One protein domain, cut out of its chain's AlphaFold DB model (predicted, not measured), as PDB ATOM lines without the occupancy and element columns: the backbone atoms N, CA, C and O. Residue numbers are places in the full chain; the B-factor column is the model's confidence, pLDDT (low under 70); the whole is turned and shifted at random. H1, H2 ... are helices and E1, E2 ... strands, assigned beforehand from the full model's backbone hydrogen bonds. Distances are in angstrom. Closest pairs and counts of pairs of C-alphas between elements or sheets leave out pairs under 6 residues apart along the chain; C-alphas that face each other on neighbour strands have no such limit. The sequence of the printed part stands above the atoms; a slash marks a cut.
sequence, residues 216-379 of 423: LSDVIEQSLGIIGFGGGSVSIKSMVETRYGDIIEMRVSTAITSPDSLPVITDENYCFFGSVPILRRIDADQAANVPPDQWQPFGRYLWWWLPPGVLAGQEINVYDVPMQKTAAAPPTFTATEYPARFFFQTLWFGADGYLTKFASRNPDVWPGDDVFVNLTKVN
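What this domain is: This is residues 216 to 379 of the 423 residues of an uncharacterized protein of Desulfobacteraceae bacterium (UniProt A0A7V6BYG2). Two strongly twisted sheets make a sandwich, only partly face to face: a large sheet with the long strands E2, E3 and E4, and a smaller one, E7 to E11, whose strands cross those of the first at 60 degrees. E11, at the edge of the small sheet, comes closest to E1 of the large one, with the C-alphas of Glu 221 and Phe 358 7.1 A apart, and is near E2; the short helix H1 is on the large sheet, and the short H2 only grazes the small one. The printed part has 164 residues, with 12 named strands and 2 named helices in the order E1 E2 E3 E4 E5 H1 E6 H2 E7 E8 E9 E10 E11 E12; the class is mostly strand. The sheets, E6 E5 E4 E3 E2 E1 E12 and E7 E8 E9 E10 E11, are antiparallel. The whole is compact, with a radius of gyration of the C-alphas of 15.7 A and spans of 47 by 36 by 31 A.

How they stand to each other: E1 (residues 216 to 223), E2 (232 to 244), E3 (247 to 257), E4 (264 to 273) and E5 (276 to 283) form a meander of hairpins, each strand the antiparallel neighbour of the one before. Within hydrogen-bond range are N 219 and O 236, 2.8 A, N 237 and O 253, 2.8 A, N 252 and O 268, 2.8 A, and N 271 and O 280, 2.9 A. H1 (284 to 287) is on this sheet at a height of 7.8 A, only just over E4, with 3 C-alphas falling on it; their closest C-alphas, Glu 268 and Ala 284, are 4.4 A apart. E6 (296 to 299) is an edge strand beside E5, at 124 degrees between directions, with N 298 and O 279 at 2.8 A. H2 (308 to 312) grazes the second sheet with residues 310 to 312. H2 has its O i to N i+4 pair within hydrogen-bond range; H1 is too short for one. E7 (315 to 318), E8 (321 to 328), E9 (331 to 335), E10 (343 to 349) and E11 (355 to 361) form the second meander of hairpins, with N 316 and O 323 at 3.0 A, N 324 and O 334 at 2.9 A, N 347 and O 333 at 2.9 A, and N 359 and O 346 at 2.8 A. The closest C-alphas of E1 and E11, Glu 221 and Phe 358, are 7.1 A apart. E12 (372 to 374) is the edge strand beside E1, with N 222 and O 373 at 3.0 A.

Where its parts are: E1 begins at C-alpha 216, (183.311, 106.194, 134.007), and is 22.9 A long. E2, 36.7 A, bends by 52 degrees at residue 241; E3 is 31.3 A; E4, 27.8 A, bends by 51 degrees at residue 267. E12 ends at C-alpha 374, (172.616, 114.970, 142.805).

The domain as a whole: The C-alphas farthest apart, Gly 228 and Gly 245, are 49.5 A apart. The printed part has no cut, and no link is long. Mean pLDDT of the printed part is 83.7; residues 224 to 230, 259 to 262 and 274 to 277 are under 70.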
ATOM      1  N   LEU A 216     183.782 104.824 134.149       84.88
ATOM      2  CA  LEU A 216     183.311 106.194 134.007       84.88
ATOM      3  C   LEU A 216     182.729 106.654 135.344       84.88
ATOM      4  O   LEU A 216     181.854 105.995 135.912       84.88
ATOM      5  N   SER A 217     183.182 107.805 135.825       83.69
ATOM      6  CA  SER A 217     182.565 108.508 136.943       83.69
ATOM      7  C   SER A 217     181.992 109.834 136.462       83.69
ATOM      8  O   SER A 217     182.697 110.645 135.860       83.69
ATOM      9  N   ASP A 218     180.708 110.039 136.744       86.06
ATOM     10  CA  ASP A 218     180.026 111.319 136.610       86.06
ATOM     11  C   ASP A 218     179.912 111.908 138.022       86.06
ATOM     12  O   ASP A 218     179.228 111.344 138.872       86.06
ATOM     13  N   VAL A 219     180.564 113.035 138.293       85.81
ATOM     14  CA  VAL A 219     180.349 113.822 139.510       85.81
ATOM     15  C   VAL A 219     179.574 115.065 139.120       85.81
ATOM     16  O   VAL A 219     180.112 115.985 138.506       85.81
ATOM     17  N   ILE A 220     178.282 115.060 139.423       84.56
ATOM     18  CA  ILE A 220     177.359 116.080 138.945       84.56
ATOM     19  C   ILE A 220     176.498 116.527 140.111       84.56
ATOM     20  O   ILE A 220     175.733 115.736 140.668       84.56
ATOM     21  N   GLU A 221     176.614 117.809 140.428       86.69
ATOM     22  CA  GLU A 221     175.766 118.481 141.399       86.69
ATOM     23  C   GLU A 221     175.204 119.754 140.774       86.69
ATOM     24  O   GLU A 221     175.893 120.502 140.066       86.69
ATOM     25  N   GLN A 222     173.928 120.001 141.039       83.25
ATOM     26  CA  GLN A 222     173.235 121.191 140.582       83.25
ATOM     27  C   GLN A 222     172.425 121.794 141.721       83.25
ATOM     28  O   GLN A 222     171.613 121.121 142.354       83.25
ATOM     29  N   SER A 223     172.614 123.091 141.928       82.56
ATOM     30  CA  SER A 223     171.704 123.931 142.691       82.56
ATOM     31  C   SER A 223     170.990 124.851 141.714       82.56
ATOM     32  O   SER A 223     171.608 125.701 141.077       82.56
ATOM     33  N   LEU A 224     169.684 124.669 141.542       69.62
ATOM     34  CA  LEU A 224     168.913 125.479 140.593       69.62
ATOM     35  C   LEU A 224     168.650 126.912 141.090       69.62
ATOM     36  O   LEU A 224     168.174 127.739 140.312       69.62
ATOM     37  N   GLY A 225     168.974 127.209 142.355       63.28
ATOM     38  CA  GLY A 225     168.576 128.448 143.015       63.28
ATOM     39  C   GLY A 225     167.051 128.610 143.083       63.28
ATOM     40  O   GLY A 225     166.275 127.774 142.617       63.28
ATOM     41  N   ILE A 226     166.598 129.717 143.666       59.59
ATOM     42  CA  ILE A 226     165.227 130.209 143.465       59.59
ATOM     43  C   ILE A 226     165.300 131.175 142.280       59.59
ATOM     44  O   ILE A 226     166.266 131.928 142.194       59.59
ATOM     45  N   ILE A 227     164.317 131.168 141.368       51.31
ATOM     46  CA  ILE A 227     164.292 132.034 140.168       51.31
ATOM     47  C   ILE A 227     164.738 133.467 140.532       51.31
ATOM     48  O   ILE A 227     164.016 134.184 141.224       51.31
ATOM     49  N   GLY A 228     165.932 133.864 140.071       48.62
ATOM     50  CA  GLY A 228     166.525 135.188 140.302       48.62
ATOM     51  C   GLY A 228     167.549 135.316 141.444       48.62
ATOM     52  O   GLY A 228     168.052 136.419 141.639       48.62
ATOM     53  N   PHE A 229     167.888 134.248 142.180       52.59
ATOM     54  CA  PHE A 229     168.906 134.268 143.242       52.59
ATOM     55  C   PHE A 229     169.741 132.977 143.300       52.59
ATOM     56  O   PHE A 229     169.235 131.923 143.690       52.59
ATOM     57  N   GLY A 230     171.046 133.104 143.024       59.56
ATOM     58  CA  GLY A 230     172.059 132.080 143.310       59.56
ATOM     59  C   GLY A 230     171.922 130.774 142.515       59.56
ATOM     60  O   GLY A 230     171.073 130.645 141.637       59.56
ATOM     61  N   GLY A 231     172.796 129.814 142.823       73.38
ATOM     62  CA  GLY A 231     172.828 128.487 142.206       73.38
ATOM     63  C   GLY A 231     173.972 128.281 141.212       73.38
ATOM     64  O   GLY A 231     174.887 129.100 141.083       73.38
ATOM     65  N   GLY A 232     173.905 127.157 140.504       84.25
ATOM     66  CA  GLY A 232     174.815 126.734 139.453       84.25
ATOM     67  C   GLY A 232     174.860 125.219 139.291       84.25
ATOM     68  O   GLY A 232     174.185 124.462 139.987       84.25
ATOM     69  N   SER A 233     175.668 124.765 138.343       86.25
ATOM     70  CA  SER A 233     175.938 123.349 138.126       86.25
ATOM     71  C   SER A 233     177.427 123.138 137.943       86.25
ATOM     72  O   SER A 233     178.098 123.909 137.255       86.25
ATOM     73  N   VAL A 234     177.928 122.078 138.561       86.25
ATOM     74  CA  VAL A 234     179.271 121.567 138.326       86.25
ATOM     75  C   VAL A 234     179.100 120.117 137.898       86.25
ATOM     76  O   VAL A 234     178.554 119.298 138.636       86.25
ATOM     77  N   SER A 235     179.530 119.819 136.675       86.75
ATOM     78  CA  SER A 235     179.508 118.485 136.083       86.75
ATOM     79  C   SER A 235     180.921 118.108 135.696       86.75
ATOM     80  O   SER A 235     181.546 118.789 134.887       86.75
ATOM     81  N   ILE A 236     181.411 117.003 136.237       84.00
ATOM     82  CA  ILE A 236     182.751 116.504 135.968       84.00
ATOM     83  C   ILE A 236     182.629 115.046 135.576       84.00
ATOM     84  O   ILE A 236     182.160 114.214 136.348       84.00
ATOM     85  N   LYS A 237     183.015 114.749 134.344       86.06
ATOM     86  CA  LYS A 237     182.957 113.413 133.767       86.06
ATOM     87  C   LYS A 237     184.370 112.924 133.602       86.06
ATOM     88  O   LYS A 237     185.164 113.601 132.960       86.06
ATOM     89  N   SER A 238     184.681 111.776 134.173       85.25
ATOM     90  CA  SER A 238     186.026 111.221 134.139       85.25
ATOM     91  C   SER A 238     185.996 109.768 133.702       85.25
ATOM     92  O   SER A 238     185.160 108.999 134.171       85.25
ATOM     93  N   MET A 239     186.907 109.396 132.809       85.38
ATOM     94  CA  MET A 239     187.040 108.043 132.283       85.38
ATOM     95  C   MET A 239     188.495 107.604 132.380       85.38
ATOM     96  O   MET A 239     189.384 108.351 131.976       85.38
ATOM     97  N   VAL A 240     188.744 106.402 132.900       85.88
ATOM     98  CA  VAL A 240     190.089 105.809 132.883       85.88
ATOM     99  C   VAL A 240     190.372 105.281 131.478       85.88
ATOM    100  O   VAL A 240     189.689 104.364 131.018       85.88
ATOM    101  N   GLU A 241     191.372 105.859 130.811       82.00
ATOM    102  CA  GLU A 241     191.759 105.494 129.441       82.00
ATOM    103  C   GLU A 241     192.801 104.379 129.421       82.00
ATOM    104  O   GLU A 241     192.737 103.475 128.591       82.00
ATOM    105  N   THR A 242     193.762 104.428 130.342       87.56
ATOM    106  CA  THR A 242     194.796 103.402 130.469       87.56
ATOM    107  C   THR A 242     195.407 103.423 131.866       87.56
ATOM    108  O   THR A 242     195.485 104.462 132.526       87.56
ATOM    109  N   ARG A 243     195.860 102.259 132.331       87.88
ATOM    110  CA  ARG A 243     196.540 102.093 133.614       87.88
ATOM    111  C   ARG A 243     197.697 101.113 133.480       87.88
ATOM    112  O   ARG A 243     197.616 100.098 132.791       87.88
ATOM    113  N   TYR A 244     198.791 101.391 134.176       88.25
ATOM    114  CA  TYR A 244     199.884 100.442 134.335       88.25
ATOM    115  C   TYR A 244     200.522 100.610 135.708       88.25
ATOM    116  O   TYR A 244     201.098 101.652 136.022       88.25
ATOM    117  N   GLY A 245     200.437  99.568 136.532       80.50
ATOM    118  CA  GLY A 245     200.888  99.678 137.912       80.50
ATOM    119  C   GLY A 245     199.996 100.605 138.726       80.50
ATOM    120  O   GLY A 245     198.765 100.534 138.719       80.50
ATOM    121  N   ASP A 246     200.676 101.490 139.429       77.19
ATOM    122  CA  ASP A 246     200.139 102.591 140.205       77.19
ATOM    123  C   ASP A 246     199.914 103.856 139.358       77.19
ATOM    124  O   ASP A 246     199.505 104.881 139.901       77.19
ATOM    125  N   ILE A 247     200.195 103.802 138.051       83.00
ATOM    126  CA  ILE A 247     200.035 104.925 137.131       83.00
ATOM    127  C   ILE A 247     198.688 104.815 136.426       83.00
ATOM    128  O   ILE A 247     198.429 103.820 135.747       83.00
ATOM    129  N   ILE A 248     197.851 105.838 136.567       86.06
ATOM    130  CA  ILE A 248     196.508 105.908 135.983       86.06
ATOM    131  C   ILE A 248     196.436 107.144 135.098       86.06
ATOM    132  O   ILE A 248     196.768 108.240 135.551       86.06
ATOM    133  N   GLU A 249     195.987 106.974 133.860       86.94
ATOM    134  CA  GLU A 249     195.653 108.061 132.947       86.94
ATOM    135  C   GLU A 249     194.139 108.137 132.750       86.94
ATOM    136  O   GLU A 249     193.461 107.127 132.534       86.94
ATOM    137  N   MET A 250     193.604 109.348 132.853       85.94
ATOM    138  CA  MET A 250     192.176 109.611 132.786       85.94
ATOM    139  C   MET A 250     191.894 110.806 131.893       85.94
ATOM    140  O   MET A 250     192.549 111.837 132.025       85.94
ATOM    141  N   ARG A 251     190.845 110.710 131.084       86.62
ATOM    142  CA  ARG A 251     190.251 111.864 130.416       86.62
ATOM    143  C   ARG A 251     189.146 112.442 131.278       86.62
ATOM    144  O   ARG A 251     188.321 111.699 131.811       86.62
ATOM    145  N   VAL A 252     189.136 113.759 131.431       85.94
ATOM    146  CA  VAL A 252     188.242 114.480 132.330       85.94
ATOM    147  C   VAL A 252     187.656 115.687 131.614       85.94
ATOM    148  O   VAL A 252     188.364 116.623 131.261       85.94
ATOM    149  N   SER A 253     186.334 115.694 131.474       86.94
ATOM    150  CA  SER A 253     185.587 116.856 131.011       86.94
ATOM    151  C   SER A 253     184.914 117.537 132.196       86.94
ATOM    152  O   SER A 253     184.105 116.927 132.895       86.94
ATOM    153  N   THR A 254     185.244 118.806 132.420       84.94
ATOM    154  CA  THR A 254     184.661 119.637 133.475       84.94
ATOM    155  C   THR A 254     183.822 120.736 132.848       84.94
ATOM    156  O   THR A 254     184.326 121.533 132.062       84.94
ATOM    157  N   ALA A 255     182.549 120.793 133.225       86.06
ATOM    158  CA  ALA A 255     181.610 121.840 132.863       86.06
ATOM    159  C   ALA A 255     181.125 122.552 134.130       86.06
ATOM    160  O   ALA A 255     180.569 121.927 135.035       86.06
ATOM    161  N   ILE A 256     181.335 123.864 134.183       85.25
ATOM    162  CA  ILE A 256     180.921 124.721 135.293       85.25
ATOM    163  C   ILE A 256     179.986 125.797 134.748       85.25
ATOM    164  O   ILE A 256     180.360 126.554 133.853       85.25
ATOM    165  N   THR A 257     178.787 125.886 135.315       83.38
ATOM    166  CA  THR A 257     177.749 126.831 134.895       83.38
ATOM    167  C   THR A 257     177.265 127.625 136.096       83.38
ATOM    168  O   THR A 257     176.834 127.035 137.088       83.38
ATOM    169  N   SER A 258     177.281 128.954 136.007       75.94
ATOM    170  CA  SER A 258     176.573 129.816 136.962       75.94
ATOM    171  C   SER A 258     175.289 130.382 136.330       75.94
ATOM    172  O   SER A 258     175.199 130.420 135.104       75.94
ATOM    173  N   PRO A 259     174.300 130.824 137.128       65.75
ATOM    174  CA  PRO A 259     173.014 131.323 136.636       65.75
ATOM    175  C   PRO A 259     173.129 132.441 135.591       65.75
ATOM    176  O   PRO A 259     172.290 132.530 134.700       65.75
ATOM    177  N   ASP A 260     174.194 133.245 135.672       67.25
ATOM    178  CA  ASP A 260     174.393 134.445 134.853       67.25
ATOM    179  C   ASP A 260     175.561 134.330 133.853       67.25
ATOM    180  O   ASP A 260     175.955 135.328 133.246       67.25
ATOM    181  N   SER A 261     176.161 133.144 133.678       67.19
ATOM    182  CA  SER A 261     177.318 132.964 132.786       67.19
ATOM    183  C   SER A 261     177.153 131.816 131.798       67.19
ATOM    184  O   SER A 261     176.429 130.847 132.028       67.19
ATOM    185  N   LEU A 262     177.852 131.933 130.665       69.88
ATOM    186  CA  LEU A 262     178.008 130.815 129.744       69.88
ATOM    187  C   LEU A 262     178.810 129.693 130.423       69.88
ATOM    188  O   LEU A 262     179.748 129.993 131.166       69.88
ATOM    189  N   PRO A 263     178.482 128.420 130.146       71.88
ATOM    190  CA  PRO A 263     179.205 127.293 130.712       71.88
ATOM    191  C   PRO A 263     180.685 127.348 130.320       71.88
ATOM    192  O   PRO A 263     181.023 127.453 129.138       71.88
ATOM    193  N   VAL A 264     181.566 127.239 131.312       79.69
ATOM    194  CA  VAL A 264     182.998 127.025 131.094       79.69
ATOM    195  C   VAL A 264     183.215 125.524 130.988       79.69
ATOM    196  O   VAL A 264     182.983 124.799 131.955       79.69
ATOM    197  N   ILE A 265     183.631 125.065 129.807       82.31
ATOM    198  CA  ILE A 265     183.929 123.658 129.538       82.31
ATOM    199  C   ILE A 265     185.430 123.513 129.325       82.31
ATOM    200  O   ILE A 265     186.028 124.242 128.537       82.31
ATOM    201  N   THR A 266     186.019 122.557 130.026       84.81
ATOM    202  CA  THR A 266     187.415 122.140 129.882       84.81
ATOM    203  C   THR A 266     187.442 120.637 129.630       84.81
ATOM    204  O   THR A 266     186.627 119.905 130.192       84.81
ATOM    205  N   ASP A 267     188.322 120.191 128.740       85.44
ATOM    206  CA  ASP A 267     188.553 118.778 128.427       85.44
ATOM    207  C   ASP A 267     190.053 118.525 128.552       85.44
ATOM    208  O   ASP A 267     190.864 119.093 127.818       85.44
ATOM    209  N   GLU A 268     190.418 117.749 129.559       87.88
ATOM    210  CA  GLU A 268     191.780 117.626 130.058       87.88
ATOM    211  C   GLU A 268     192.108 116.150 130.283       87.88
ATOM    212  O   GLU A 268     191.250 115.364 130.686       87.88
ATOM    213  N   ASN A 269     193.373 115.782 130.114       86.69
ATOM    214  CA  ASN A 269     193.886 114.505 130.585       86.69
ATOM    215  C   ASN A 269     194.629 114.702 131.906       86.69
ATOM    216  O   ASN A 269     195.384 115.659 132.099       86.69
ATOM    217  N   TYR A 270     194.421 113.761 132.818       87.06
ATOM    218  CA  TYR A 270     195.052 113.696 134.124       87.06
ATOM    219  C   TYR A 270     195.844 112.402 134.249       87.06
ATOM    220  O   TYR A 270     195.359 111.336 133.881       87.06
ATOM    221  N   CYS A 271     197.053 112.485 134.803       86.56
ATOM    222  CA  CYS A 271     197.858 111.310 135.107       86.56
ATOM    223  C   CYS A 271     198.278 111.313 136.575       86.56
ATOM    224  O   CYS A 271     198.872 112.277 137.068       86.56
ATOM    225  N   PHE A 272     197.950 110.234 137.276       80.62
ATOM    226  CA  PHE A 272     198.296 110.009 138.674       80.62
ATOM    227  C   PHE A 272     199.353 108.911 138.770       80.62
ATOM    228  O   PHE A 272     199.196 107.868 138.150       80.62
ATOM    229  N   PHE A 273     200.396 109.125 139.574       70.50
ATOM    230  CA  PHE A 273     201.482 108.166 139.797       70.50
ATOM    231  C   PHE A 273     201.456 107.726 141.266       70.50
ATOM    232  O   PHE A 273     201.888 108.469 142.134       70.50
ATOM    233  N   GLY A 274     200.956 106.544 141.615       63.88
ATOM    234  CA  GLY A 274     200.711 106.201 143.027       63.88
ATOM    235  C   GLY A 274     201.940 106.197 143.951       63.88
ATOM    236  O   GLY A 274     201.796 106.402 145.155       63.88
ATOM    237  N   SER A 275     203.153 106.049 143.419       58.94
ATOM    238  CA  SER A 275     204.422 106.167 144.153       58.94
ATOM    239  C   SER A 275     204.934 107.606 144.290       58.94
ATOM    240  O   SER A 275     205.794 107.871 145.133       58.94
ATOM    241  N   VAL A 276     204.400 108.548 143.509       57.03
ATOM    242  CA  VAL A 276     204.768 109.968 143.516       57.03
ATOM    243  C   VAL A 276     203.480 110.786 143.603       57.03
ATOM    244  O   VAL A 276     202.781 110.874 142.603       57.03
ATOM    245  N   PRO A 277     203.151 111.433 144.736       63.78
ATOM    246  CA  PRO A 277     201.875 112.129 144.930       63.78
ATOM    247  C   PRO A 277     201.831 113.447 144.138       63.78
ATOM    248  O   PRO A 277     201.757 114.527 144.720       63.78
ATOM    249  N   ILE A 278     201.953 113.358 142.820       74.62
ATOM    250  CA  ILE A 278     201.861 114.425 141.843       74.62
ATOM    251  C   ILE A 278     200.835 113.948 140.820       74.62
ATOM    252  O   ILE A 278     201.108 113.095 139.978       74.62
ATOM    253  N   LEU A 279     199.645 114.520 140.920       84.56
ATOM    254  CA  LEU A 279     198.680 114.549 139.842       84.56
ATOM    255  C   LEU A 279     199.212 115.514 138.784       84.56
ATOM    256  O   LEU A 279     199.507 116.672 139.098       84.56
ATOM    257  N   ARG A 280     199.351 115.037 137.552       89.19
ATOM    258  CA  ARG A 280     199.716 115.850 136.394       89.19
ATOM    259  C   ARG A 280     198.517 116.062 135.486       89.19
ATOM    260  O   ARG A 280     197.592 115.255 135.506       89.19
ATOM    261  N   ARG A 281     198.556 117.134 134.699       90.19
ATOM    262  CA  ARG A 281     197.462 117.564 133.829       90.19
ATOM    263  C   ARG A 281     197.975 118.134 132.508       90.19
ATOM    264  O   ARG A 281     199.018 118.795 132.484       90.19
ATOM    265  N   ILE A 282     197.216 117.916 131.442       90.12
ATOM    266  CA  ILE A 282     197.398 118.527 130.122       90.12
ATOM    267  C   ILE A 282     196.032 118.692 129.434       90.12
ATOM    268  O   ILE A 282     195.080 118.008 129.804       90.12
ATOM    269  N   ASP A 283     195.926 119.570 128.439       89.44
ATOM    270  CA  ASP A 283     194.743 119.633 127.575       89.44
ATOM    271  C   ASP A 283     194.589 118.319 126.783       89.44
ATOM    272  O   ASP A 283     195.579 117.745 126.310       89.44
ATOM    273  N   ALA A 284     193.355 117.827 126.631       84.62
ATOM    274  CA  ALA A 284     193.098 116.512 126.033       84.62
ATOM    275  C   ALA A 284     193.568 116.402 124.568       84.62
ATOM    276  O   ALA A 284     193.993 115.337 124.119       84.62
ATOM    277  N   ASP A 285     193.553 117.506 123.817       83.25
ATOM    278  CA  ASP A 285     194.012 117.561 122.423       83.25
ATOM    279  C   ASP A 285     195.542 117.451 122.271       83.25
ATOM    280  O   ASP A 285     196.048 117.102 121.199       83.25
ATOM    281  N   GLN A 286     196.289 117.697 123.347       83.94
ATOM    282  CA  GLN A 286     197.747 117.597 123.392       83.94
ATOM    283  C   GLN A 286     198.232 116.264 123.968       83.94
ATOM    284  O   GLN A 286     199.361 115.861 123.671       83.94
ATOM    285  N   ALA A 287     197.400 115.575 124.756       79.94
ATOM    286  CA  ALA A 287     197.769 114.382 125.520       79.94
ATOM    287  C   ALA A 287     198.422 113.287 124.662       79.94
ATOM    288  O   ALA A 287     199.447 112.730 125.045       79.94
ATOM    289  N   ALA A 288     197.905 113.051 123.453       73.31
ATOM    290  CA  ALA A 288     198.464 112.053 122.540       73.31
ATOM    291  C   ALA A 288     199.928 112.341 122.155       73.31
ATOM    292  O   ALA A 288     200.717 111.430 121.953       73.31
ATOM    293  N   ASN A 289     200.335 113.606 122.072       78.56
ATOM    294  CA  ASN A 289     201.661 113.961 121.561       78.56
ATOM    295  C   ASN A 289     202.715 114.122 122.661       78.56
ATOM    296  O   ASN A 289     203.898 114.296 122.357       78.56
ATOM    297  N   VAL A 290     202.306 114.098 123.932       80.81
ATOM    298  CA  VAL A 290     203.172 114.411 125.067       80.81
ATOM    299  C   VAL A 290     203.086 113.277 126.087       80.81
ATOM    300  O   VAL A 290     202.011 113.036 126.622       80.81
ATOM    301  N   PRO A 291     204.193 112.593 126.415       79.62
ATOM    302  CA  PRO A 291     204.194 111.555 127.441       79.62
ATOM    303  C   PRO A 291     203.723 112.069 128.817       79.62
ATOM    304  O   PRO A 291     204.096 113.187 129.196       79.62
ATOM    305  N   PRO A 292     202.992 111.259 129.613       83.06
ATOM    306  CA  PRO A 292     202.432 111.701 130.893       83.06
ATOM    307  C   PRO A 292     203.435 112.255 131.915       83.06
ATOM    308  O   PRO A 292     203.104 113.129 132.718       83.06
ATOM    309  N   ASP A 293     204.689 111.805 131.888       81.19
ATOM    310  CA  ASP A 293     205.760 112.293 132.766       81.19
ATOM    311  C   ASP A 293     206.200 113.739 132.467       81.19
ATOM    312  O   ASP A 293     206.821 114.383 133.318       81.19
ATOM    313  N   GLN A 294     205.831 114.277 131.300       85.69
ATOM    314  CA  GLN A 294     206.146 115.640 130.857       85.69
ATOM    315  C   GLN A 294     204.990 116.631 131.064       85.69
ATOM    316  O   GLN A 294     205.153 117.826 130.824       85.69
ATOM    317  N   TRP A 295     203.829 116.162 131.528       89.88
ATOM    318  CA  TRP A 295     202.659 117.004 131.784       89.88
ATOM    319  C   TRP A 295     202.858 117.922 132.992       89.88
ATOM    320  O   TRP A 295     203.703 117.669 133.858       89.88
ATOM    321  N   GLN A 296     202.050 118.981 133.084       90.00
ATOM    322  CA  GLN A 296     202.184 119.976 134.145       90.00
ATOM    323  C   GLN A 296     201.776 119.388 135.503       90.00
ATOM    324  O   GLN A 296     200.712 118.774 135.595       90.00
ATOM    325  N   PRO A 297     202.575 119.567 136.573       87.81
ATOM    326  CA  PRO A 297     202.132 119.269 137.930       87.81
ATOM    327  C   PRO A 297     200.877 120.073 138.273       87.81
ATOM    328  O   PRO A 297     200.795 121.259 137.960       87.81
ATOM    329  N   PHE A 298     199.916 119.430 138.926       82.81
ATOM    330  CA  PHE A 298     198.612 120.028 139.195       82.81
ATOM    331  C   PHE A 298     198.110 119.834 140.629       82.81
ATOM    332  O   PHE A 298     197.405 120.682 141.161       82.81
ATOM    333  N   GLY A 299     198.452 118.721 141.275       78.00
ATOM    334  CA  GLY A 299     197.987 118.439 142.631       78.00
ATOM    335  C   GLY A 299     198.574 117.148 143.170       78.00
ATOM    336  O   GLY A 299     199.576 116.670 142.649       78.00
ATOM    337  N   ARG A 300     197.960 116.565 144.206       73.00
ATOM    338  CA  ARG A 300     198.451 115.316 144.823       73.00
ATOM    339  C   ARG A 300     197.544 114.109 144.619       73.00
ATOM    340  O   ARG A 300     198.050 112.995 144.638       73.00
ATOM    341  N   TYR A 301     196.242 114.317 144.428       72.38
ATOM    342  CA  TYR A 301     195.241 113.250 144.376       72.38
ATOM    343  C   TYR A 301     194.166 113.555 143.339       72.38
ATOM    344  O   TYR A 301     193.859 114.721 143.088       72.38
ATOM    345  N   LEU A 302     193.553 112.500 142.805       75.12
ATOM    346  CA  LEU A 302     192.276 112.594 142.107       75.12
ATOM    347  C   LEU A 302     191.217 112.981 143.148       75.12
ATOM    348  O   LEU A 302     190.938 112.228 144.072       75.12
ATOM    349  N   TRP A 303     190.653 114.184 143.075       73.38
ATOM    350  CA  TRP A 303     189.779 114.677 144.149       73.38
ATOM    351  C   TRP A 303     188.397 114.000 144.178       73.38
ATOM    352  O   TRP A 303     187.688 114.112 145.174       73.38
ATOM    353  N   TRP A 304     188.031 113.263 143.122       81.38
ATOM    354  CA  TRP A 304     186.798 112.472 143.042       81.38
ATOM    355  C   TRP A 304     186.973 110.984 143.393       81.38
ATOM    356  O   TRP A 304     185.978 110.269 143.508       81.38
ATOM    357  N   TRP A 305     188.209 110.520 143.603       86.50
ATOM    358  CA  TRP A 305     188.506 109.196 144.149       86.50
ATOM    359  C   TRP A 305     189.770 109.233 145.013       86.50
ATOM    360  O   TRP A 305     190.871 109.497 144.530       86.50
ATOM    361  N   LEU A 306     189.622 108.920 146.296       85.38
ATOM    362  CA  LEU A 306     190.732 108.850 147.237       85.38
ATOM    363  C   LEU A 306     191.126 107.390 147.496       85.38
ATOM    364  O   LEU A 306     190.284 106.609 147.944       85.38
ATOM    365  N   PRO A 307     192.412 107.022 147.333       81.12
ATOM    366  CA  PRO A 307     192.901 105.716 147.758       81.12
ATOM    367  C   PRO A 307     192.603 105.462 149.247       81.12
ATOM    368  O   PRO A 307     192.664 106.411 150.037       81.12
ATOM    369  N   PRO A 308     192.386 104.208 149.690       82.38
ATOM    370  CA  PRO A 308     192.002 103.904 151.073       82.38
ATOM    371  C   PRO A 308     192.910 104.525 152.145       82.38
ATOM    372  O   PRO A 308     192.427 105.039 153.153       82.38
ATOM    373  N   GLY A 309     194.229 104.542 151.917       82.38
ATOM    374  CA  GLY A 309     195.185 105.173 152.835       82.38
ATOM    375  C   GLY A 309     195.037 106.698 152.924       82.38
ATOM    376  O   GLY A 309     195.201 107.267 154.000       82.38
ATOM    377  N   VAL A 310     194.676 107.354 151.817       85.25
ATOM    378  CA  VAL A 310     194.413 108.802 151.763       85.25
ATOM    379  C   VAL A 310     193.063 109.115 152.405       85.25
ATOM    380  O   VAL A 310     192.976 110.010 153.240       85.25
ATOM    381  N   LEU A 311     192.033 108.323 152.100       88.44
ATOM    382  CA  LEU A 311     190.699 108.434 152.693       88.44
ATOM    383  C   LEU A 311     190.726 108.278 154.226       88.44
ATOM    384  O   LEU A 311     189.989 108.956 154.953       88.44
ATOM    385  N   ALA A 312     191.584 107.388 154.735       88.75
ATOM    386  CA  ALA A 312     191.807 107.184 156.164       88.75
ATOM    387  C   ALA A 312     192.594 108.329 156.833       88.75
ATOM    388  O   ALA A 312     192.489 108.494 158.050       88.75
ATOM    389  N   GLY A 313     193.336 109.120 156.052       89.81
ATOM    390  CA  GLY A 313     194.120 110.264 156.511       89.81
ATOM    391  C   GLY A 313     193.280 111.412 157.087       89.81
ATOM    392  O   GLY A 313     192.054 111.337 157.167       89.81
ATOM    393  N   GLN A 314     193.963 112.473 157.525       92.88
ATOM    394  CA  GLN A 314     193.336 113.652 158.145       92.88
ATOM    395  C   GLN A 314     193.201 114.843 157.194       92.88
ATOM    396  O   GLN A 314     192.385 115.724 157.444       92.88
ATOM    397  N   GLU A 315     193.981 114.885 156.114       91.38
ATOM    398  CA  GLU A 315     194.070 116.051 155.237       91.38
ATOM    399  C   GLU A 315     194.230 115.633 153.777       91.38
ATOM    400  O   GLU A 315     194.896 114.640 153.470       91.38
ATOM    401  N   ILE A 316     193.640 116.424 152.885       89.69
ATOM    402  CA  ILE A 316     193.817 116.347 151.432       89.69
ATOM    403  C   ILE A 316     194.062 117.754 150.876       89.69
ATOM    404  O   ILE A 316     193.881 118.755 151.568       89.69
ATOM    405  N   ASN A 317     194.476 117.843 149.615       86.69
ATOM    406  CA  ASN A 317     194.587 119.110 148.903       86.69
ATOM    407  C   ASN A 317     193.940 118.973 147.523       86.69
ATOM    408  O   ASN A 317     194.223 118.005 146.810       86.69
ATOM    409  N   VAL A 318     193.070 119.922 147.177       85.25
ATOM    410  CA  VAL A 318     192.301 119.934 145.930       85.25
ATOM    411  C   VAL A 318     192.385 121.325 145.309       85.25
ATOM    412  O   VAL A 318     191.992 122.295 145.946       85.25
ATOM    413  N   TYR A 319     192.898 121.442 144.080       79.88
ATOM    414  CA  TYR A 319     193.093 122.732 143.390       79.88
ATOM    415  C   TYR A 319     193.881 123.773 144.212       79.88
ATOM    416  O   TYR A 319     193.520 124.956 144.285       79.88
ATOM    417  N   ASP A 320     194.947 123.301 144.862       82.19
ATOM    418  CA  ASP A 320     195.778 124.047 145.811       82.19
ATOM    419  C   ASP A 320     195.029 124.542 147.059       82.19
ATOM    420  O   ASP A 320     195.549 125.379 147.789       82.19
ATOM    421  N   VAL A 321     193.834 124.015 147.343       88.44
ATOM    422  CA  VAL A 321     193.061 124.314 148.555       88.44
ATOM    423  C   VAL A 321     193.235 123.170 149.558       88.44
ATOM    424  O   VAL A 321     192.812 122.041 149.277       88.44
ATOM    425  N   PRO A 322     193.861 123.412 150.724       91.75
ATOM    426  CA  PRO A 322     193.940 122.416 151.785       91.75
ATOM    427  C   PRO A 322     192.549 122.124 152.365       91.75
ATOM    428  O   PRO A 322     191.730 123.028 152.553       91.75
ATOM    429  N   MET A 323     192.278 120.852 152.653       94.31
ATOM    430  CA  MET A 323     191.026 120.412 153.265       94.31
ATOM    431  C   MET A 323     191.297 119.459 154.427       94.31
ATOM    432  O   MET A 323     192.112 118.542 154.308       94.31
ATOM    433  N   GLN A 324     190.567 119.638 155.527       96.69
ATOM    434  CA  GLN A 324     190.658 118.802 156.725       96.69
ATOM    435  C   GLN A 324     189.477 117.850 156.837       96.69
ATOM    436  O   GLN A 324     188.345 118.194 156.492       96.69
ATOM    437  N   LYS A 325     189.737 116.652 157.360       96.31
ATOM    438  CA  LYS A 325     188.711 115.654 157.636       96.31
ATOM    439  C   LYS A 325     187.858 116.095 158.823       96.31
ATOM    440  O   LYS A 325     188.329 116.153 159.954       96.31
ATOM    441  N   THR A 326     186.588 116.376 158.565       97.06
ATOM    442  CA  THR A 326     185.624 116.868 159.561       97.06
ATOM    443  C   THR A 326     184.650 115.791 160.033       97.06
ATOM    444  O   THR A 326     184.058 115.925 161.101       97.06
ATOM    445  N   ALA A 327     184.512 114.691 159.286       95.44
ATOM    446  CA  ALA A 327     183.758 113.515 159.712       95.44
ATOM    447  C   ALA A 327     184.370 112.220 159.164       95.44
ATOM    448  O   ALA A 327     184.995 112.207 158.102       95.44
ATOM    449  N   ALA A 328     184.186 111.116 159.894       90.31
ATOM    450  CA  ALA A 328     184.698 109.797 159.514       90.31
ATOM    451  C   ALA A 328     183.656 108.894 158.830       90.31
ATOM    452  O   ALA A 328     184.045 107.981 158.109       90.31
ATOM    453  N   ALA A 329     182.358 109.133 159.047       90.81
ATOM    454  CA  ALA A 329     181.271 108.316 158.508       90.81
ATOM    455  C   ALA A 329     180.035 109.187 158.170       90.81
ATOM    456  O   ALA A 329     179.304 109.566 159.087       90.81
ATOM    457  N   PRO A 330     179.790 109.509 156.884       91.94
ATOM    458  CA  PRO A 330     180.707 109.286 155.762       91.94
ATOM    459  C   PRO A 330     181.993 110.124 155.913       91.94
ATOM    460  O   PRO A 330     181.949 111.202 156.521       91.94
ATOM    461  N   PRO A 331     183.143 109.664 155.381       94.94
ATOM    462  CA  PRO A 331     184.342 110.488 155.300       94.94
ATOM    463  C   PRO A 331     184.030 111.831 154.632       94.94
ATOM    464  O   PRO A 331     183.526 111.877 153.511       94.94
ATOM    465  N   THR A 332     184.294 112.923 155.345       96.50
ATOM    466  CA  THR A 332     183.979 114.287 154.904       96.50
ATOM    467  C   THR A 332     185.204 115.164 155.062       96.50
ATOM    468  O   THR A 332     185.820 115.153 156.128       96.50
ATOM    469  N   PHE A 333     185.533 115.930 154.024       95.88
ATOM    470  CA  PHE A 333     186.635 116.886 154.023       95.88
ATOM    471  C   PHE A 333     186.108 118.289 153.742       95.88
ATOM    472  O   PHE A 333     185.304 118.477 152.830       95.88
ATOM    473  N   THR A 334     186.565 119.274 154.507       96.69
ATOM    474  CA  THR A 334     186.138 120.674 154.392       96.69
ATOM    475  C   THR A 334     187.347 121.561 154.140       96.69
ATOM    476  O   THR A 334     188.378 121.395 154.794       96.69
ATOM    477  N   ALA A 335     187.224 122.487 153.191       95.25
ATOM    478  CA  ALA A 335     188.270 123.450 152.877       95.25
ATOM    479  C   ALA A 335     188.606 124.310 154.100       95.25
ATOM    480  O   ALA A 335     187.710 124.802 154.789       95.25
ATOM    481  N   THR A 336     189.900 124.500 154.351       95.44
ATOM    482  CA  THR A 336     190.397 125.384 155.416       95.44
ATOM    483  C   THR A 336     190.649 126.807 154.922       95.44
ATOM    484  O   THR A 336     190.902 127.701 155.725       95.44
ATOM    485  N   GLU A 337     190.583 127.021 153.608       94.31
ATOM    486  CA  GLU A 337     190.800 128.303 152.940       94.31
ATOM    487  C   GLU A 337     189.704 128.563 151.898       94.31
ATOM    488  O   GLU A 337     189.160 127.631 151.306       94.31
ATOM    489  N   TYR A 338     189.389 129.840 151.663       92.19
ATOM    490  CA  TYR A 338     188.280 130.273 150.803       92.19
ATOM    491  C   TYR A 338     188.779 131.261 149.736       92.19
ATOM    492  O   TYR A 338     188.631 132.476 149.898       92.19
ATOM    493  N   PRO A 339     189.436 130.781 148.666       90.75
ATOM    494  CA  PRO A 339     189.952 131.656 147.622       90.75
ATOM    495  C   PRO A 339     188.815 132.263 146.781       90.75
ATOM    496  O   PRO A 339     187.734 131.699 146.662       90.75
ATOM    497  N   ALA A 340     189.078 133.395 146.120       86.62
ATOM    498  CA  ALA A 340     188.084 134.092 145.290       86.62
ATOM    499  C   ALA A 340     187.770 133.405 143.938       86.62
ATOM    500  O   ALA A 340     186.959 133.909 143.167       86.62
ATOM    501  N   ARG A 341     188.430 132.282 143.629       86.75
ATOM    502  CA  ARG A 341     188.219 131.472 142.412       86.75
ATOM    503  C   ARG A 341     187.219 130.336 142.675       86.75
ATOM    504  O   ARG A 341     186.649 130.267 143.758       86.75
ATOM    505  N   PHE A 342     186.999 129.457 141.700       85.62
ATOM    506  CA  PHE A 342     186.287 128.195 141.933       85.62
ATOM    507  C   PHE A 342     187.046 127.321 142.940       85.62
ATOM    508  O   PHE A 342     188.267 127.168 142.832       85.62
ATOM    509  N   PHE A 343     186.327 126.749 143.905       88.31
ATOM    510  CA  PHE A 343     186.852 125.726 144.809       88.31
ATOM    511  C   PHE A 343     185.726 124.867 145.397       88.31
ATOM    512  O   PHE A 343     184.568 125.290 145.486       88.31
ATOM    513  N   PHE A 344     186.084 123.667 145.855       91.19
ATOM    514  CA  PHE A 344     185.191 122.822 146.640       91.19
ATOM    515  C   PHE A 344     185.232 123.233 148.109       91.19
ATOM    516  O   PHE A 344     186.285 123.218 148.739       91.19
ATOM    517  N   GLN A 345     184.074 123.570 148.667       93.88
ATOM    518  CA  GLN A 345     183.936 123.904 150.078       93.88
ATOM    519  C   GLN A 345     183.928 122.638 150.944       93.88
ATOM    520  O   GLN A 345     184.596 122.596 151.979       93.88
ATOM    521  N   THR A 346     183.200 121.606 150.510       94.69
ATOM    522  CA  THR A 346     183.081 120.334 151.233       94.69
ATOM    523  C   THR A 346     182.966 119.174 150.250       94.69
ATOM    524  O   THR A 346     182.241 119.269 149.263       94.69
ATOM    525  N   LEU A 347     183.649 118.069 150.540       94.44
ATOM    526  CA  LEU A 347     183.609 116.820 149.779       94.44
ATOM    527  C   LEU A 347     183.189 115.674 150.702       94.44
ATOM    528  O   LEU A 347     183.705 115.560 151.816       94.44
ATOM    529  N   TRP A 348     182.288 114.810 150.238       94.56
ATOM    530  CA  TRP A 348     181.862 113.619 150.971       94.56
ATOM    531  C   TRP A 348     182.100 112.361 150.152       94.56
ATOM    532  O   TRP A 348     181.648 112.249 149.011       94.56
ATOM    533  N   PHE A 349     182.719 111.369 150.772       92.94
ATOM    534  CA  PHE A 349     183.132 110.146 150.103       92.94
ATOM    535  C   PHE A 349     182.378 108.927 150.625       92.94
ATOM    536  O   PHE A 349     181.958 108.874 151.785       92.94
ATOM    537  N   GLY A 350     182.232 107.932 149.755       90.88
ATOM    538  CA  GLY A 350     181.855 106.577 150.125       90.88
ATOM    539  C   GLY A 350     182.986 105.873 150.874       90.88
ATOM    540  O   GLY A 350     184.125 106.341 150.928       90.88
ATOM    541  N   ALA A 351     182.677 104.718 151.465       86.94
ATOM    542  CA  ALA A 351     183.683 103.884 152.131       86.94
ATOM    543  C   ALA A 351     184.724 103.299 151.152       86.94
ATOM    544  O   ALA A 351     185.808 102.908 151.568       86.94
ATOM    545  N   ASP A 352     184.387 103.258 149.864       82.94
ATOM    546  CA  ASP A 352     185.233 102.871 148.731       82.94
ATOM    547  C   ASP A 352     186.098 104.028 148.196       82.94
ATOM    548  O   ASP A 352     186.870 103.845 147.257       82.94
ATOM    549  N   GLY A 353     185.997 105.215 148.800       87.75
ATOM    550  CA  GLY A 353     186.814 106.375 148.457       87.75
ATOM    551  C   GLY A 353     186.317 107.180 147.265       87.75
ATOM    552  O   GLY A 353     186.926 108.203 146.961       87.75
ATOM    553  N   TYR A 354     185.213 106.791 146.624       87.81
ATOM    554  CA  TYR A 354     184.605 107.580 145.553       87.81
ATOM    555  C   TYR A 354     183.780 108.734 146.117       87.81
ATOM    556  O   TYR A 354     183.114 108.611 147.148       87.81
ATOM    557  N   LEU A 355     183.836 109.882 145.446       90.56
ATOM    558  CA  LEU A 355     183.043 111.048 145.807       90.56
ATOM    559  C   LEU A 355     181.555 110.735 145.604       90.56
ATOM    560  O   LEU A 355     181.149 110.210 144.574       90.56
ATOM    561  N   THR A 356     180.745 111.052 146.609       90.88
ATOM    562  CA  THR A 356     179.291 110.797 146.603       90.88
ATOM    563  C   THR A 356     178.489 112.079 146.483       90.88
ATOM    564  O   THR A 356     177.379 112.071 145.958       90.88
ATOM    565  N   LYS A 357     179.048 113.179 146.993       90.94
ATOM    566  CA  LYS A 357     178.467 114.513 146.906       90.94
ATOM    567  C   LYS A 357     179.511 115.586 147.181       90.94
ATOM    568  O   LYS A 357     180.517 115.311 147.848       90.94
ATOM    569  N   PHE A 358     179.251 116.811 146.739       92.31
ATOM    570  CA  PHE A 358     180.098 117.965 147.052       92.31
ATOM    571  C   PHE A 358     179.313 119.265 147.239       92.31
ATOM    572  O   PHE A 358     178.156 119.392 146.858       92.31
ATOM    573  N   ALA A 359     179.989 120.238 147.843       91.38
ATOM    574  CA  ALA A 359     179.595 121.635 147.885       91.38
ATOM    575  C   ALA A 359     180.714 122.485 147.280       91.38
ATOM    576  O   ALA A 359     181.893 122.236 147.553       91.38
ATOM    577  N   SER A 360     180.364 123.499 146.493       89.44
ATOM    578  CA  SER A 360     181.323 124.386 145.827       89.44
ATOM    579  C   SER A 360     180.942 125.852 145.945       89.44
ATOM    580  O   SER A 360     179.804 126.201 146.262       89.44
ATOM    581  N   ARG A 361     181.929 126.705 145.666       86.44
ATOM    582  CA  ARG A 361     181.768 128.146 145.481       86.44
ATOM    583  C   ARG A 361     182.241 128.549 144.090       86.44
ATOM    584  O   ARG A 361     183.210 127.984 143.582       86.44
ATOM    585  N   ASN A 362     181.581 129.560 143.517       79.88
ATOM    586  CA  ASN A 362     181.805 130.062 142.155       79.88
ATOM    587  C   ASN A 362     181.704 128.967 141.069       79.88
ATOM    588  O   ASN A 362     182.694 128.707 140.381       79.88
ATOM    589  N   PRO A 363     180.526 128.338 140.884       81.69
ATOM    590  CA  PRO A 363     179.216 128.720 141.417       81.69
ATOM    591  C   PRO A 363     178.903 128.122 142.793       81.69
ATOM    592  O   PRO A 363     179.530 127.152 143.230       81.69
ATOM    593  N   ASP A 364     177.909 128.715 143.452       84.88
ATOM    594  CA  ASP A 364     177.353 128.206 144.701       84.88
ATOM    595  C   ASP A 364     176.528 126.949 144.411       84.88
ATOM    596  O   ASP A 364     175.463 127.010 143.795       84.88
ATOM    597  N   VAL A 365     177.043 125.805 144.852       86.06
ATOM    598  CA  VAL A 365     176.339 124.521 144.819       86.06
ATOM    599  C   VAL A 365     176.339 123.970 146.228       86.06
ATOM    600  O   VAL A 365     177.407 123.754 146.812       86.06
ATOM    601  N   TRP A 366     175.149 123.748 146.781       85.69
ATOM    602  CA  TRP A 366     175.004 123.273 148.145       85.69
ATOM    603  C   TRP A 366     173.973 122.138 148.240       85.69
ATOM    604  O   TRP A 366     172.806 122.339 147.909       85.69
ATOM    605  N   PRO A 367     174.354 120.954 148.766       82.19
ATOM    606  CA  PRO A 367     173.428 119.833 148.954       82.19
ATOM    607  C   PRO A 367     172.235 120.087 149.882       82.19
ATOM    608  O   PRO A 367     171.350 119.245 149.980       82.19
ATOM    609  N   GLY A 368     172.237 121.202 150.617       77.88
ATOM    610  CA  GLY A 368     171.124 121.625 151.465       77.88
ATOM    611  C   GLY A 368     170.143 122.591 150.796       77.88
ATOM    612  O   GLY A 368     169.263 123.080 151.495       77.88
ATOM    613  N   ASP A 369     170.304 122.904 149.508       77.75
ATOM    614  CA  ASP A 369     169.381 123.782 148.784       77.75
ATOM    615  C   ASP A 369     168.058 123.064 148.462       77.75
ATOM    616  O   ASP A 369     168.043 121.883 148.112       77.75
ATOM    617  N   ASP A 370     166.937 123.792 148.522       73.25
ATOM    618  CA  ASP A 370     165.583 123.227 148.356       73.25
ATOM    619  C   ASP A 370     165.340 122.580 146.980       73.25
ATOM    620  O   ASP A 370     164.466 121.726 146.829       73.25
ATOM    621  N   VAL A 371     166.107 122.992 145.966       80.50
ATOM    622  CA  VAL A 371     166.013 122.502 144.581       80.50
ATOM    623  C   VAL A 371     167.346 121.890 144.131       80.50
ATOM    624  O   VAL A 371     167.816 122.103 143.011       80.50
ATOM    625  N   PHE A 372     167.990 121.166 145.045       84.00
ATOM    626  CA  PHE A 372     169.241 120.461 144.800       84.00
ATOM    627  C   PHE A 372     169.028 119.144 144.044       84.00
ATOM    628  O   PHE A 372     168.117 118.368 144.344       84.00
ATOM    629  N   VAL A 373     169.914 118.871 143.087       84.44
ATOM    630  CA  VAL A 373     169.924 117.631 142.311       84.44
ATOM    631  C   VAL A 373     171.325 117.027 142.338       84.44
ATOM    632  O   VAL A 373     172.274 117.641 141.850       84.44
ATOM    633  N   ASN A 374     171.414 115.796 142.848       88.06
ATOM    634  CA  ASN A 374     172.616 114.970 142.805       88.06
ATOM    635  C   ASN A 374     172.464 113.881 141.744       88.06
ATOM    636  O   ASN A 374     171.541 113.065 141.802       88.06
ATOM    637  N   LEU A 375     173.383 113.882 140.778       86.38
ATOM    638  CA  LEU A 375     173.490 112.872 139.720       86.38
ATOM    639  C   LEU A 375     174.868 112.192 139.743       86.38
ATOM    640  O   LEU A 375     175.312 111.651 138.730       86.38
ATOM    641  N   THR A 376     175.550 112.240 140.888       88.00
ATOM    642  CA  THR A 376     176.874 111.653 141.071       88.00
ATOM    643  C   THR A 376     176.785 110.129 141.047       88.00
ATOM    644  O   THR A 376     176.021 109.522 141.797       88.00
ATOM    645  N   LYS A 377     177.575 109.494 140.177       87.81
ATOM    646  CA  LYS A 377     177.638 108.040 140.021       87.81
ATOM    647  C   LYS A 377     179.009 107.561 139.545       87.81
ATOM    648  O   LYS A 377     179.761 108.278 138.883       87.81
ATOM    649  N   VAL A 378     179.293 106.297 139.839       87.44
ATOM    650  CA  VAL A 378     180.447 105.553 139.322       87.44
ATOM    651  C   VAL A 378     179.910 104.304 138.638       87.44
ATOM    652  O   VAL A 378     179.298 103.450 139.282       87.44
ATOM    653  N   ASN A 379     180.088 104.219 137.324       86.94
ATOM    654  CA  ASN A 379     179.613 103.091 136.536       86.94
ATOM    655  C   ASN A 379     180.492 101.856 136.784       86.94
ATOM    656  O   ASN A 379     181.696 101.976 136.999       86.94
TER     657      ASN A 379